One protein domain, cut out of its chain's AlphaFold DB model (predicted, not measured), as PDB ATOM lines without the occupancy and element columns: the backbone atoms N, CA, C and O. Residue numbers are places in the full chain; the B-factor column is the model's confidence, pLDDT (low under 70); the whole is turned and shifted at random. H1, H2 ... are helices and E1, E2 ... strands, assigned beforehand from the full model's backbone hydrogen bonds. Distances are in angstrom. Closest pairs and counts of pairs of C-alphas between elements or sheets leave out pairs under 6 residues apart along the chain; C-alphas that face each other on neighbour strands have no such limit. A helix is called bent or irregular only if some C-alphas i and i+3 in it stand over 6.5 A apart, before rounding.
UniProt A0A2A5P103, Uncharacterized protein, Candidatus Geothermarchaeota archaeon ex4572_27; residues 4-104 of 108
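Overview. This is residues 4 to 104 of the 108 residues of an uncharacterized protein of Candidatus Geothermarchaeota archaeon ex4572_27 (UniProt A0A2A5P103). Two antiparallel hairpins, E1 with E2 and E3 with E4, lie side by side in one twisted sheet of four strands. The short helix H1 packs on one face of this sheet, and the longer helix H2 crosses the edge strand E3, with a long link leading to it from E4. The printed part has 101 residues, with two named helices and four named strands in the order E1, E2, H1, E3, E4, H2; the sheet's order is E1, E2, E4, E3, antiparallel throughout, and the class is mixed, helices and strands. The whole is compact, with a radius of gyration of the C-alphas of 13.7 A, and its C-alphas span 42 by 32 by 27 A along their three main axes.

Along the chain. The sheet's first hairpin is E1, residues 4 to 12, and E2, residues 17 to 25. E1 begins with C-alpha 4 at (-10.436, -4.356, 36.488) and measures 22.4 A from first to last C-alpha; it bends by 59 degrees at residue 7. E2 measures 25.3 A. The second hairpin is E3, residues 52 to 59, 20.3 A long, and E4, residues 65 to 72, 22.4 A long, which ends with C-alpha 72 at (-24.998, -11.043, 32.091). H1, residues 34 to 45, measures 16.2 A. H2, residues 84 to 102, is the longest helix with 19 residues and measures 27.8 A; its C-alpha 102 is at (-34.009, 7.190, 34.132). H2 is irregular, but only just: C-alphas 85 and 88 are 6.6 A apart.

Arrangement. The inner strands of the sheet are E2 and E4, antiparallel with 162 degrees between their directions; N 20 and O 70 are within hydrogen-bond range at 2.8 A, as are N 68 and O 22 at 2.8 A. E1, an edge strand, is antiparallel to E2 at 165 degrees, with N 10 and O 19 at 2.9 A and N 5 and O 23 at 2.8 A. E3, the other edge strand, is antiparallel to E4 at 162 degrees, with N 55 and O 69 at 2.8 A. E1 and E3 are apart. H1 is on one face of the sheet, in two layers, a helix layer and a sheet layer. Its closest C-alphas to E3 are those of Ala 38 and Leu 54, 6.6 A apart, and its closest to E1 are those of Ile 41 and Leu 4, 7.5 A apart. E2, H1 and E3 form a split strand-helix-strand unit, two strands running the same way with a helix between them in the chain and E4 between them in the sheet; its crossover is right-handed. H2 is on the sheet over E3, at a height over the sheet of 7.6 A from a local plane fitted to just 6 C-alphas. On the local plane its line stands at 65 degrees to E3, across the strands, and the closest C-alphas of the two are those of Val 53 and Tyr 94, 5.5 A apart. H1 and H2 are close but not clearly touching, about perpendicular at 86 degrees, with the C-alphas of Arg 35 and Gly 100 closest at 8.0 A. In H1 every O i to N i+4 pair is within hydrogen-bond range; in H2, 11 of 15 are.

Size, cuts and confidence. The two C-alphas farthest apart are those of Ala 28 and Ser 80, 42.5 A. The printed part runs from residue 4 to residue 104 without a cut. The link from E4 to H2 is long, with 11 residues; those within the two hairpins are tight. The mean pLDDT of the printed part is 85.2, and residues 27 to 31, residue 61 and residues 100 to 104 are under 70.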
ATOM      1  N   LEU A   4      -9.583  -3.174  36.526       90.81
ATOM      2  CA  LEU A   4     -10.436  -4.356  36.488       90.81
ATOM      3  C   LEU A   4      -9.647  -5.545  35.941       90.81
ATOM      4  O   LEU A   4      -8.862  -5.408  35.002       90.81
ATOM      5  N   ARG A   5      -9.850  -6.719  36.534       93.12
ATOM      6  CA  ARG A   5      -9.254  -7.979  36.091       93.12
ATOM      7  C   ARG A   5     -10.307  -9.074  36.121       93.12
ATOM      8  O   ARG A   5     -10.860  -9.368  37.177       93.12
ATOM      9  N   LEU A   6     -10.574  -9.695  34.976       94.62
ATOM     10  CA  LEU A   6     -11.443 -10.867  34.911       94.62
ATOM     11  C   LEU A   6     -10.743 -12.062  35.569       94.62
ATOM     12  O   LEU A   6      -9.656 -12.457  35.151       94.62
ATOM     13  N   VAL A   7     -11.364 -12.612  36.608       95.62
ATOM     14  CA  VAL A   7     -10.861 -13.766  37.365       95.62
ATOM     15  C   VAL A   7     -11.534 -15.050  36.904       95.62
ATOM     16  O   VAL A   7     -10.871 -16.071  36.752       95.62
ATOM     17  N   GLU A   8     -12.843 -15.001  36.662       96.50
ATOM     18  CA  GLU A   8     -13.628 -16.165  36.258       96.50
ATOM     19  C   GLU A   8     -14.715 -15.750  35.268       96.50
ATOM     20  O   GLU A   8     -15.369 -14.722  35.452       96.50
ATOM     21  N   LYS A   9     -14.918 -16.574  34.239       97.06
ATOM     22  CA  LYS A   9     -16.062 -16.516  33.332       97.06
ATOM     23  C   LYS A   9     -16.676 -17.906  33.269       97.06
ATOM     24  O   LYS A   9     -16.001 -18.851  32.866       97.06
ATOM     25  N   ARG A  10     -17.956 -18.017  33.611       97.25
ATOM     26  CA  ARG A  10     -18.708 -19.269  33.548       97.25
ATOM     27  C   ARG A  10     -20.005 -19.076  32.785       97.25
ATOM     28  O   ARG A  10     -20.824 -18.239  33.146       97.25
ATOM     29  N   GLU A  11     -20.210 -19.873  31.748       96.00
ATOM     30  CA  GLU A  11     -21.477 -19.903  31.021       96.00
ATOM     31  C   GLU A  11     -22.451 -20.847  31.728       96.00
ATOM     32  O   GLU A  11     -22.103 -21.977  32.073       96.00
ATOM     33  N   ASN A  12     -23.670 -20.371  31.970       91.94
ATOM     34  CA  ASN A  12     -24.740 -21.137  32.584       91.94
ATOM     35  C   ASN A  12     -25.928 -21.213  31.610       91.94
ATOM     36  O   ASN A  12     -26.817 -20.358  31.654       91.94
ATOM     37  N   PRO A  13     -25.951 -22.227  30.724       89.75
ATOM     38  CA  PRO A  13     -26.968 -22.347  29.683       89.75
ATOM     39  C   PRO A  13     -28.360 -22.689  30.228       89.75
ATOM     40  O   PRO A  13     -29.337 -22.555  29.507       89.75
ATOM     41  N   PHE A  14     -28.476 -23.128  31.485       88.69
ATOM     42  CA  PHE A  14     -29.771 -23.432  32.102       88.69
ATOM     43  C   PHE A  14     -30.512 -22.179  32.575       88.69
ATOM     44  O   PHE A  14     -31.732 -22.200  32.693       88.69
ATOM     45  N   LEU A  15     -29.765 -21.115  32.881       89.38
ATOM     46  CA  LEU A  15     -30.287 -19.833  33.363       89.38
ATOM     47  C   LEU A  15     -30.060 -18.700  32.357       89.38
ATOM     48  O   LEU A  15     -30.167 -17.532  32.731       89.38
ATOM     49  N   ASP A  16     -29.655 -19.037  31.129       91.44
ATOM     50  CA  ASP A  16     -29.377 -18.086  30.054       91.44
ATOM     51  C   ASP A  16     -28.477 -16.923  30.472       91.44
ATOM     52  O   ASP A  16     -28.697 -15.770  30.096       91.44
ATOM     53  N   ARG A  17     -27.441 -17.228  31.262       94.62
ATOM     54  CA  ARG A  17     -26.541 -16.204  31.788       94.62
ATOM     55  C   ARG A  17     -25.075 -16.584  31.721       94.62
ATOM     56  O   ARG A  17     -24.703 -17.753  31.781       94.62
ATOM     57  N   ILE A  18     -24.240 -15.559  31.674       96.50
ATOM     58  CA  ILE A  18     -22.800 -15.651  31.878       96.50
ATOM     59  C   ILE A  18     -22.487 -15.022  33.227       96.50
ATOM     60  O   ILE A  18     -22.932 -13.918  33.537       96.50
ATOM     61  N   GLU A  19     -21.736 -15.745  34.038       96.44
ATOM     62  CA  GLU A  19     -21.324 -15.327  35.364       96.44
ATOM     63  C   GLU A  19     -19.861 -14.901  35.302       96.44
ATOM     64  O   GLU A  19     -18.988 -15.679  34.911       96.44
ATOM     65  N   TYR A  20     -19.609 -13.651  35.665       97.31
ATOM     66  CA  TYR A  20     -18.284 -13.062  35.716       97.31
ATOM     67  C   TYR A  20     -17.893 -12.800  37.163       97.31
ATOM     68  O   TYR A  20     -18.675 -12.270  37.957       97.31
ATOM     69  N   VAL A  21     -16.645 -13.117  37.480       95.75
ATOM     70  CA  VAL A  21     -15.987 -12.671  38.701       95.75
ATOM     71  C   VAL A  21     -14.867 -11.731  38.305       95.75
ATOM     72  O   VAL A  21     -13.959 -12.116  37.566       95.75
ATOM     73  N   LEU A  22     -14.920 -10.510  38.818       94.44
ATOM     74  CA  LEU A  22     -13.927  -9.478  38.566       94.44
ATOM     75  C   LEU A  22     -13.215  -9.124  39.860       94.44
ATOM     76  O   LEU A  22     -13.835  -9.007  40.916       94.44
ATOM     77  N   GLU A  23     -11.915  -8.919  39.757       92.38
ATOM     78  CA  GLU A  23     -11.122  -8.267  40.781       92.38
ATOM     79  C   GLU A  23     -10.915  -6.807  40.392       92.38
ATOM     80  O   GLU A  23     -10.673  -6.482  39.228       92.38
ATOM     81  N   ILE A  24     -11.060  -5.928  41.374       90.19
ATOM     82  CA  ILE A  24     -11.016  -4.483  41.219       90.19
ATOM     83  C   ILE A  24      -9.921  -3.974  42.141       90.19
ATOM     84  O   ILE A  24     -10.096  -3.977  43.359       90.19
ATOM     85  N   ASP A  25      -8.815  -3.517  41.569       88.31
ATOM     86  CA  ASP A  25      -7.773  -2.819  42.316       88.31
ATOM     87  C   ASP A  25      -8.059  -1.308  42.253       88.31
ATOM     88  O   ASP A  25      -8.098  -0.717  41.171       88.31
ATOM     89  N   HIS A  26      -8.270  -0.662  43.402       78.19
ATOM     90  CA  HIS A  26      -8.643   0.762  43.512       78.19
ATOM     91  C   HIS A  26      -7.608   1.585  44.293       78.19
ATOM     92  O   HIS A  26      -7.922   2.382  45.170       78.19
ATOM     93  N   TRP A  27      -6.329   1.427  43.936       68.50
ATOM     94  CA  TRP A  27      -5.208   2.067  44.635       68.50
ATOM     95  C   TRP A  27      -5.359   3.597  44.732       68.50
ATOM     96  O   TRP A  27      -5.457   4.288  43.707       68.50
ATOM     97  N   ALA A  28      -5.328   4.103  45.972       59.94
ATOM     98  CA  ALA A  28      -5.329   5.523  46.349       59.94
ATOM     99  C   ALA A  28      -6.535   6.363  45.873       59.94
ATOM    100  O   ALA A  28      -6.498   7.589  45.961       59.94
ATOM    101  N   ALA A  29      -7.607   5.728  45.397       62.59
ATOM    102  CA  ALA A  29      -8.903   6.369  45.213       62.59
ATOM    103  C   ALA A  29      -9.813   5.929  46.369       62.59
ATOM    104  O   ALA A  29      -9.683   4.809  46.852       62.59
ATOM    105  N   GLY A  30     -10.715   6.794  46.842       64.94
ATOM    106  CA  GLY A  30     -11.761   6.351  47.771       64.94
ATOM    107  C   GLY A  30     -12.554   5.177  47.181       64.94
ATOM    108  O   GLY A  30     -12.507   4.950  45.972       64.94
ATOM    109  N   THR A  31     -13.284   4.437  48.020       64.75
ATOM    110  CA  THR A  31     -14.123   3.319  47.564       64.75
ATOM    111  C   THR A  31     -14.985   3.771  46.377       64.75
ATOM    112  O   THR A  31     -15.807   4.675  46.561       64.75
ATOM    113  N   PRO A  32     -14.798   3.205  45.167       72.19
ATOM    114  CA  PRO A  32     -15.514   3.660  43.985       72.19
ATOM    115  C   PRO A  32     -17.017   3.515  44.201       72.19
ATOM    116  O   PRO A  32     -17.487   2.560  44.831       72.19
ATOM    117  N   SER A  33     -17.786   4.471  43.679       81.19
ATOM    118  CA  SER A  33     -19.239   4.374  43.769       81.19
ATOM    119  C   SER A  33     -19.710   3.146  42.996       81.19
ATOM    120  O   SER A  33     -19.164   2.788  41.949       81.19
ATOM    121  N   ARG A  34     -20.766   2.496  43.483       82.44
ATOM    122  CA  ARG A  34     -21.283   1.304  42.812       82.44
ATOM    123  C   ARG A  34     -21.715   1.575  41.362       82.44
ATOM    124  O   ARG A  34     -21.516   0.711  40.517       82.44
ATOM    125  N   ARG A  35     -22.257   2.765  41.078       82.31
ATOM    126  CA  ARG A  35     -22.655   3.181  39.722       82.31
ATOM    127  C   ARG A  35     -21.451   3.290  38.788       82.31
ATOM    128  O   ARG A  35     -21.476   2.754  37.687       82.31
ATOM    129  N   GLU A  36     -20.389   3.953  39.239       83.75
ATOM    130  CA  GLU A  36     -19.146   4.068  38.469       83.75
ATOM    131  C   GLU A  36     -18.555   2.690  38.169       83.75
ATOM    132  O   GLU A  36     -18.162   2.406  37.037       83.75
ATOM    133  N   LEU A  37     -18.552   1.811  39.173       85.62
ATOM    134  CA  LEU A  37     -18.061   0.455  39.017       85.62
ATOM    135  C   LEU A  37     -18.923  -0.362  38.042       85.62
ATOM    136  O   LEU A  37     -18.367  -1.044  37.189       85.62
ATOM    137  N   ALA A  38     -20.252  -0.266  38.118       86.00
ATOM    138  CA  ALA A  38     -21.153  -0.940  37.185       86.00
ATOM    139  C   ALA A  38     -20.889  -0.513  35.730       86.00
ATOM    140  O   ALA A  38     -20.694  -1.376  34.875       86.00
ATOM    141  N   ASN A  39     -20.778   0.794  35.468       87.62
ATOM    142  CA  ASN A  39     -20.490   1.322  34.129       87.62
ATOM    143  C   ASN A  39     -19.148   0.805  33.592       87.62
ATOM    144  O   ASN A  39     -19.081   0.251  32.498       87.62
ATOM    145  N   ARG A  40     -18.092   0.901  34.407       89.19
ATOM    146  CA  ARG A  40     -16.748   0.418  34.056       89.19
ATOM    147  C   ARG A  40     -16.718  -1.080  33.772       89.19
ATOM    148  O   ARG A  40     -16.023  -1.514  32.861       89.19
ATOM    149  N   ILE A  41     -17.451  -1.874  34.550       90.69
ATOM    150  CA  ILE A  41     -17.522  -3.321  34.346       90.69
ATOM    151  C   ILE A  41     -18.203  -3.651  33.016       90.69
ATOM    152  O   ILE A  41     -17.718  -4.510  32.284       90.69
ATOM    153  N   VAL A  42     -19.311  -2.983  32.699       91.75
ATOM    154  CA  VAL A  42     -20.036  -3.190  31.438       91.75
ATOM    155  C   VAL A  42     -19.149  -2.838  30.239       91.75
ATOM    156  O   VAL A  42     -19.094  -3.613  29.284       91.75
ATOM    157  N   GLU A  43     -18.414  -1.724  30.314       91.31
ATOM    158  CA  GLU A  43     -17.431  -1.311  29.301       91.31
ATOM    159  C   GLU A  43     -16.312  -2.350  29.125       91.31
ATOM    160  O   GLU A  43     -16.034  -2.775  28.002       91.31
ATOM    161  N   GLU A  44     -15.698  -2.792  30.227       91.75
ATOM    162  CA  GLU A  44     -14.591  -3.759  30.223       91.75
ATOM    163  C   GLU A  44     -15.027  -5.119  29.657       91.75
ATOM    164  O   GLU A  44     -14.324  -5.732  28.854       91.75
ATOM    165  N   LEU A  45     -16.218  -5.584  30.046       92.62
ATOM    166  CA  LEU A  45     -16.785  -6.850  29.582       92.62
ATOM    167  C   LEU A  45     -17.415  -6.757  28.184       92.62
ATOM    168  O   LEU A  45     -17.699  -7.799  27.593       92.62
ATOM    169  N   LYS A  46     -17.630  -5.544  27.654       93.69
ATOM    170  CA  LYS A  46     -18.309  -5.274  26.373       93.69
ATOM    171  C   LYS A  46     -19.694  -5.922  26.289       93.69
ATOM    172  O   LYS A  46     -20.040  -6.559  25.293       93.69
ATOM    173  N   VAL A  47     -20.470  -5.783  27.358       93.75
ATOM    174  CA  VAL A  47     -21.832  -6.329  27.480       93.75
ATOM    175  C   VAL A  47     -22.871  -5.213  27.486       93.75
ATOM    176  O   VAL A  47     -22.542  -4.041  27.628       93.75
ATOM    177  N   GLU A  48     -24.144  -5.562  27.327       90.81
ATOM    178  CA  GLU A  48     -25.232  -4.586  27.392       90.81
ATOM    179  C   GLU A  48     -25.584  -4.278  28.862       90.81
ATOM    180  O   GLU A  48     -25.877  -5.208  29.626       90.81
ATOM    181  N   PRO A  49     -25.610  -3.002  29.291       87.44
ATOM    182  CA  PRO A  49     -25.874  -2.645  30.685       87.44
ATOM    183  C   PRO A  49     -27.282  -3.038  31.141       87.44
ATOM    184  O   PRO A  49     -27.489  -3.331  32.307       87.44
ATOM    185  N   GLU A  50     -28.273  -3.035  30.246       88.88
ATOM    186  CA  GLU A  50     -29.664  -3.432  30.545       88.88
ATOM    187  C   GLU A  50     -29.809  -4.923  30.838       88.88
ATOM    188  O   GLU A  50     -30.710  -5.345  31.548       88.88
ATOM    189  N   LYS A  51     -28.883  -5.725  30.321       91.94
ATOM    190  CA  LYS A  51     -28.852  -7.175  30.497       91.94
ATOM    191  C   LYS A  51     -27.833  -7.599  31.552       91.94
ATOM    192  O   LYS A  51     -27.565  -8.790  31.701       91.94
ATOM    193  N   THR A  52     -27.240  -6.643  32.264       92.44
ATOM    194  CA  THR A  52     -26.158  -6.884  33.216       92.44
ATOM    195  C   THR A  52     -26.611  -6.554  34.629       92.44
ATOM    196  O   THR A  52     -27.095  -5.466  34.913       92.44
ATOM    197  N   VAL A  53     -26.415  -7.500  35.542       92.75
ATOM    198  CA  VAL A  53     -26.729  -7.367  36.962       92.75
ATOM    199  C   VAL A  53     -25.445  -7.479  37.759       92.75
ATOM    200  O   VAL A  53     -24.839  -8.548  37.851       92.75
ATOM    201  N   LEU A  54     -25.052  -6.379  38.395       92.25
ATOM    202  CA  LEU A  54     -24.033  -6.405  39.433       92.25
ATOM    203  C   LEU A  54     -24.646  -7.026  40.695       92.25
ATOM    204  O   LEU A  54     -25.472  -6.418  41.372       92.25
ATOM    205  N   LEU A  55     -24.288  -8.267  41.008       91.81
ATOM    206  CA  LEU A  55     -24.908  -8.986  42.118       91.81
ATOM    207  C   LEU A  55     -24.357  -8.512  43.460       91.81
ATOM    208  O   LEU A  55     -25.105  -8.305  44.416       91.81
ATOM    209  N   GLU A  56     -23.039  -8.370  43.537       89.69
ATOM    210  CA  GLU A  56     -22.344  -8.104  44.787       89.69
ATOM    211  C   GLU A  56     -20.979  -7.475  44.528       89.69
ATOM    212  O   GLU A  56     -20.326  -7.792  43.533       89.69
ATOM    213  N   ILE A  57     -20.564  -6.597  45.440       88.38
ATOM    214  CA  ILE A  57     -19.192  -6.107  45.548       88.38
ATOM    215  C   ILE A  57     -18.757  -6.398  46.979       88.38
ATOM    216  O   ILE A  57     -19.360  -5.882  47.919       88.38
ATOM    217  N   VAL A  58     -17.719  -7.206  47.137       86.88
ATOM    218  CA  VAL A  58     -17.105  -7.494  48.433       86.88
ATOM    219  C   VAL A  58     -15.738  -6.831  48.448       86.88
ATOM    220  O   VAL A  58     -14.885  -7.158  47.628       86.88
ATOM    221  N   THR A  59     -15.532  -5.877  49.350       81.88
ATOM    222  CA  THR A  59     -14.226  -5.236  49.551       81.88
ATOM    223  C   THR A  59     -13.500  -5.939  50.684       81.88
ATOM    224  O   THR A  59     -14.055  -6.085  51.773       81.88
ATOM    225  N   GLU A  60     -12.266  -6.367  50.436       76.88
ATOM    226  CA  GLU A  60     -11.430  -6.970  51.471       76.88
ATOM    227  C   GLU A  60     -10.901  -5.859  52.389       76.88
ATOM    228  O   GLU A  60     -10.276  -4.895  51.946       76.88
ATOM    229  N   THR A  61     -11.208  -5.946  53.684       68.12
ATOM    230  CA  THR A  61     -10.837  -4.918  54.660       68.12
ATOM    231  C   THR A  61      -9.317  -4.810  54.787       68.12
ATOM    232  O   THR A  61      -8.613  -5.807  54.919       68.12
ATOM    233  N   GLY A  62      -8.793  -3.581  54.748       70.56
ATOM    234  CA  GLY A  62      -7.347  -3.329  54.808       70.56
ATOM    235  C   GLY A  62      -6.594  -3.574  53.494       70.56
ATOM    236  O   GLY A  62      -5.377  -3.407  53.465       70.56
ATOM    237  N   MET A  63      -7.292  -3.920  52.407       71.25
ATOM    238  CA  MET A  63      -6.720  -4.066  51.068       71.25
ATOM    239  C   MET A  63      -7.401  -3.094  50.094       71.25
ATOM    240  O   MET A  63      -8.606  -2.863  50.160       71.25
ATOM    241  N   ASN A  64      -6.650  -2.540  49.137       78.50
ATOM    242  CA  ASN A  64      -7.204  -1.702  48.057       78.50
ATOM    243  C   ASN A  64      -7.829  -2.558  46.939       78.50
ATOM    244  O   ASN A  64      -7.636  -2.280  45.753       78.50
ATOM    245  N   ARG A  65      -8.506  -3.647  47.323       84.38
ATOM    246  CA  ARG A  65      -9.015  -4.676  46.420       84.38
ATOM    247  C   ARG A  65     -10.459  -5.028  46.751       84.38
ATOM    248  O   ARG A  65     -10.833  -5.204  47.911       84.38
ATOM    249  N   SER A  66     -11.260  -5.162  45.705       88.06
ATOM    250  CA  SER A  66     -12.637  -5.635  45.791       88.06
ATOM    251  C   SER A  66     -12.885  -6.748  44.782       88.06
ATOM    252  O   SER A  66     -12.252  -6.812  43.730       88.06
ATOM    253  N   ARG A  67     -13.844  -7.615  45.091       91.12
ATOM    254  CA  ARG A  67     -14.341  -8.666  44.207       91.12
ATOM    255  C   ARG A  67     -15.779  -8.351  43.819       91.12
ATOM    256  O   ARG A  67     -16.619  -8.156  44.695       91.12
ATOM    257  N   ALA A  68     -16.064  -8.321  42.523       92.75
ATOM    258  CA  ALA A  68     -17.413  -8.154  41.998       92.75
ATOM    259  C   ALA A  68     -17.917  -9.446  41.354       92.75
ATOM    260  O   ALA A  68     -17.194 -10.101  40.603       92.75
ATOM    261  N   VAL A  69     -19.175  -9.783  41.642       95.00
ATOM    262  CA  VAL A  69     -19.912 -10.866  40.980       95.00
ATOM    263  C   VAL A  69     -20.944 -10.239  40.060       95.00
ATOM    264  O   VAL A  69     -21.773  -9.445  40.511       95.00
ATOM    265  N   VAL A  70     -20.896 -10.591  38.778       95.62
ATOM    266  CA  VAL A  70     -21.737  -9.990  37.740       95.62
ATOM    267  C   VAL A  70     -22.402 -11.069  36.907       95.62
ATOM    268  O   VAL A  70     -21.752 -12.013  36.465       95.62
ATOM    269  N   TYR A  71     -23.702 -10.919  36.684       95.69
ATOM    270  CA  TYR A  71     -24.470 -11.764  35.780       95.69
ATOM    271  C   TYR A  71     -24.830 -10.981  34.533       95.69
ATOM    272  O   TYR A  71     -25.379  -9.890  34.622       95.69
ATOM    273  N   TYR A  72     -24.546 -11.554  33.374       95.75
ATOM    274  CA  TYR A  72     -24.998 -11.043  32.091       95.75
ATOM    275  C   TYR A  72     -26.016 -12.007  31.501       95.75
ATOM    276  O   TYR A  72     -25.743 -13.203  31.448       95.75
ATOM    277  N   TYR A  73     -27.153 -11.496  31.046       94.31
ATOM    278  CA  TYR A  73     -28.253 -12.258  30.465       94.31
ATOM    279  C   TYR A  73     -28.385 -11.930  28.969       94.31
ATOM    280  O   TYR A  73     -29.173 -11.055  28.617       94.31
ATOM    281  N   PRO A  74     -27.650 -12.596  28.053       92.19
ATOM    282  CA  PRO A  74     -27.618 -12.227  26.632       92.19
ATOM    283  C   PRO A  74     -29.001 -12.135  25.971       92.19
ATOM    284  O   PRO A  74     -29.226 -11.299  25.093       92.19
ATOM    285  N   ARG A  75     -29.932 -12.991  26.413       92.50
ATOM    286  CA  ARG A  75     -31.312 -13.083  25.914       92.50
ATOM    287  C   ARG A  75     -32.341 -12.347  26.782       92.50
ATOM    288  O   ARG A  75     -33.526 -12.402  26.480       92.50
ATOM    289  N   GLY A  76     -31.897 -11.640  27.820       89.62
ATOM    290  CA  GLY A  76     -32.758 -11.071  28.856       89.62
ATOM    291  C   GLY A  76     -32.949 -12.016  30.046       89.62
ATOM    292  O   GLY A  76     -32.687 -13.214  29.966       89.62
ATOM    293  N   MET A  77     -33.345 -11.449  31.185       88.75
ATOM    294  CA  MET A  77     -33.513 -12.189  32.435       88.75
ATOM    295  C   MET A  77     -34.904 -12.829  32.512       88.75
ATOM    296  O   MET A  77     -35.908 -12.120  32.530       88.75
ATOM    297  N   ASP A  78     -34.959 -14.153  32.670       89.44
ATOM    298  CA  ASP A  78     -36.191 -14.878  32.988       89.44
ATOM    299  C   ASP A  78     -36.281 -15.171  34.499       89.44
ATOM    300  O   ASP A  78     -35.561 -16.003  35.058       89.44
ATOM    301  N   LEU A  79     -37.195 -14.480  35.188       85.69
ATOM    302  CA  LEU A  79     -37.412 -14.643  36.630       85.69
ATOM    303  C   LEU A  79     -37.981 -16.019  37.010       85.69
ATOM    304  O   LEU A  79     -37.839 -16.429  38.170       85.69
ATOM    305  N   SER A  80     -38.631 -16.719  36.075       87.56
ATOM    306  CA  SER A  80     -39.216 -18.042  36.314       87.56
ATOM    307  C   SER A  80     -38.141 -19.112  36.516       87.56
ATOM    308  O   SER A  80     -38.326 -20.017  37.330       87.56
ATOM    309  N   GLN A  81     -36.982 -18.941  35.872       87.88
ATOM    310  CA  GLN A  81     -35.824 -19.829  35.992       87.88
ATOM    311  C   GLN A  81     -35.054 -19.637  37.309       87.88
ATOM    312  O   GLN A  81     -34.295 -20.510  37.729       87.88
ATOM    313  N   LEU A  82     -35.241 -18.503  37.994       88.44
ATOM    314  CA  LEU A  82     -34.572 -18.224  39.262       88.44
ATOM    315  C   LEU A  82     -35.285 -18.893  40.439       88.44
ATOM    316  O   LEU A  82     -36.494 -18.737  40.639       88.44
ATOM    317  N   ALA A  83     -34.492 -19.548  41.288       85.62
ATOM    318  CA  ALA A  83     -34.969 -20.092  42.551       85.62
ATOM    319  C   ALA A  83     -35.571 -18.977  43.440       85.62
ATOM    320  O   ALA A  83     -34.989 -17.886  43.510       85.62
ATOM    321  N   PRO A  84     -36.673 -19.231  44.178       85.62
ATOM    322  CA  PRO A  84     -37.397 -18.198  44.928       85.62
ATOM    323  C   PRO A  84     -36.522 -17.350  45.860       85.62
ATOM    324  O   PRO A  84     -36.645 -16.130  45.896       85.62
ATOM    325  N   PHE A  85     -35.581 -17.981  46.564       84.25
ATOM    326  CA  PHE A  85     -34.692 -17.302  47.509       84.25
ATOM    327  C   PHE A  85     -33.602 -16.450  46.837       84.25
ATOM    328  O   PHE A  85     -33.090 -15.515  47.447       84.25
ATOM    329  N   HIS A  86     -33.270 -16.719  45.571       84.31
ATOM    330  CA  HIS A  86     -32.335 -15.904  44.787       84.31
ATOM    331  C   HIS A  86     -33.035 -14.798  43.993       84.31
ATOM    332  O   HIS A  86     -32.421 -13.766  43.711       84.31
ATOM    333  N   ARG A  87     -34.313 -14.996  43.646       87.75
ATOM    334  CA  ARG A  87     -35.094 -14.095  42.792       87.75
ATOM    335  C   ARG A  87     -35.111 -12.666  43.322       87.75
ATOM    336  O   ARG A  87     -34.810 -11.748  42.570       87.75
ATOM    337  N   ASN A  88     -35.386 -12.481  44.613       88.38
ATOM    338  CA  ASN A  88     -35.511 -11.145  45.205       88.38
ATOM    339  C   ASN A  88     -34.199 -10.353  45.133       88.38
ATOM    340  O   ASN A  88     -34.215  -9.183  44.767       88.38
ATOM    341  N   LYS A  89     -33.053 -10.993  45.425       87.75
ATOM    342  CA  LYS A  89     -31.735 -10.338  45.348       87.75
ATOM    343  C   LYS A  89     -31.411  -9.928  43.913       87.75
ATOM    344  O   LYS A  89     -30.959  -8.808  43.692       87.75
ATOM    345  N   VAL A  90     -31.624 -10.819  42.944       87.69
ATOM    346  CA  VAL A  90     -31.329 -10.522  41.534       87.69
ATOM    347  C   VAL A  90     -32.256  -9.423  41.013       87.69
ATOM    348  O   VAL A  90     -31.765  -8.455  40.442       87.69
ATOM    349  N   LEU A  91     -33.562  -9.520  41.281       87.06
ATOM    350  CA  LEU A  91     -34.551  -8.534  40.846       87.06
ATOM    351  C   LEU A  91     -34.290  -7.151  41.451       87.06
ATOM    352  O   LEU A  91     -34.298  -6.168  40.722       87.06
ATOM    353  N   ALA A  92     -34.000  -7.067  42.752       86.69
ATOM    354  CA  ALA A  92     -33.700  -5.793  43.403       86.69
ATOM    355  C   ALA A  92     -32.471  -5.106  42.787       86.69
ATOM    356  O   ALA A  92     -32.488  -3.898  42.569       86.69
ATOM    357  N   ASN A  93     -31.418  -5.867  42.467       87.00
ATOM    358  CA  ASN A  93     -30.256  -5.308  41.776       87.00
ATOM    359  C   ASN A  93     -30.598  -4.922  40.329       87.00
ATOM    360  O   ASN A  93     -30.215  -3.843  39.902       87.00
ATOM    361  N   TYR A  94     -31.346  -5.750  39.595       84.31
ATOM    362  CA  TYR A  94     -31.755  -5.455  38.218       84.31
ATOM    363  C   TYR A  94     -32.575  -4.161  38.116       84.31
ATOM    364  O   TYR A  94     -32.244  -3.287  37.318       84.31
ATOM    365  N   LEU A  95     -33.604  -4.005  38.958       83.06
ATOM    366  CA  LEU A  95     -34.436  -2.798  39.000       83.06
ATOM    367  C   LEU A  95     -33.600  -1.566  39.341       83.06
ATOM    368  O   LEU A  95     -33.657  -0.569  38.637       83.06
ATOM    369  N   ARG A  96     -32.731  -1.672  40.345       81.75
ATOM    370  CA  ARG A  96     -31.844  -0.585  40.764       81.75
ATOM    371  C   ARG A  96     -30.890  -0.108  39.663       81.75
ATOM    372  O   ARG A  96     -30.678   1.092  39.525       81.75
ATOM    373  N   GLU A  97     -30.290  -1.025  38.901       78.06
ATOM    374  CA  GLU A  97     -29.421  -0.650  37.775       78.06
ATOM    375  C   GLU A  97     -30.236  -0.141  36.560       78.06
ATOM    376  O   GLU A  97     -29.682   0.525  35.685       78.06
ATOM    377  N   SER A  98     -31.547  -0.415  36.512       74.25
ATOM    378  CA  SER A  98     -32.476   0.117  35.504       74.25
ATOM    379  C   SER A  98     -32.943   1.541  35.853       74.25
ATOM    380  O   SER A  98     -32.827   2.438  35.027       74.25
ATOM    381  N   GLU A  99     -33.377   1.782  37.096       70.94
ATOM    382  CA  GLU A  99     -33.823   3.094  37.606       70.94
ATOM    383  C   GLU A  99     -32.691   4.131  37.642       70.94
ATOM    384  O   GLU A  99     -32.901   5.314  37.377       70.94
ATOM    385  N   GLY A 100     -31.454   3.691  37.906       59.69
ATOM    386  CA  GLY A 100     -30.267   4.548  37.849       59.69
ATOM    387  C   GLY A 100     -29.987   5.159  36.468       59.69
ATOM    388  O   GLY A 100     -29.106   6.015  36.370       59.69
ATOM    389  N   LYS A 101     -30.713   4.733  35.422       54.50
ATOM    390  CA  LYS A 101     -30.647   5.285  34.063       54.50
ATOM    391  C   LYS A 101     -31.711   6.352  33.799       54.50
ATOM    392  O   LYS A 101     -31.391   7.342  33.156       54.50
ATOM    393  N   GLU A 102     -32.926   6.206  34.335       49.84
ATOM    394  CA  GLU A 102     -34.009   7.190  34.132       49.84
ATOM    395  C   GLU A 102     -33.737   8.523  34.849       49.84
ATOM    396  O   GLU A 102     -34.123   9.580  34.365       49.84
ATOM    397  N   GLY A 103     -32.986   8.515  35.955       45.78
ATOM    398  CA  GLY A 103     -32.552   9.743  36.641       45.78
ATOM    399  C   GLY A 103     -31.370  10.480  35.988       45.78
ATOM    400  O   GLY A 103     -30.844  11.413  36.590       45.78
ATOM    401  N   GLY A 104     -30.893  10.025  34.824       42.28
ATOM    402  CA  GLY A 104     -29.739  10.586  34.107       42.28
ATOM    403  C   GLY A 104     -30.084  11.482  32.913       42.28
ATOM    404  O   GLY A 104     -29.176  12.097  32.362       42.28
TER     405      GLY A 104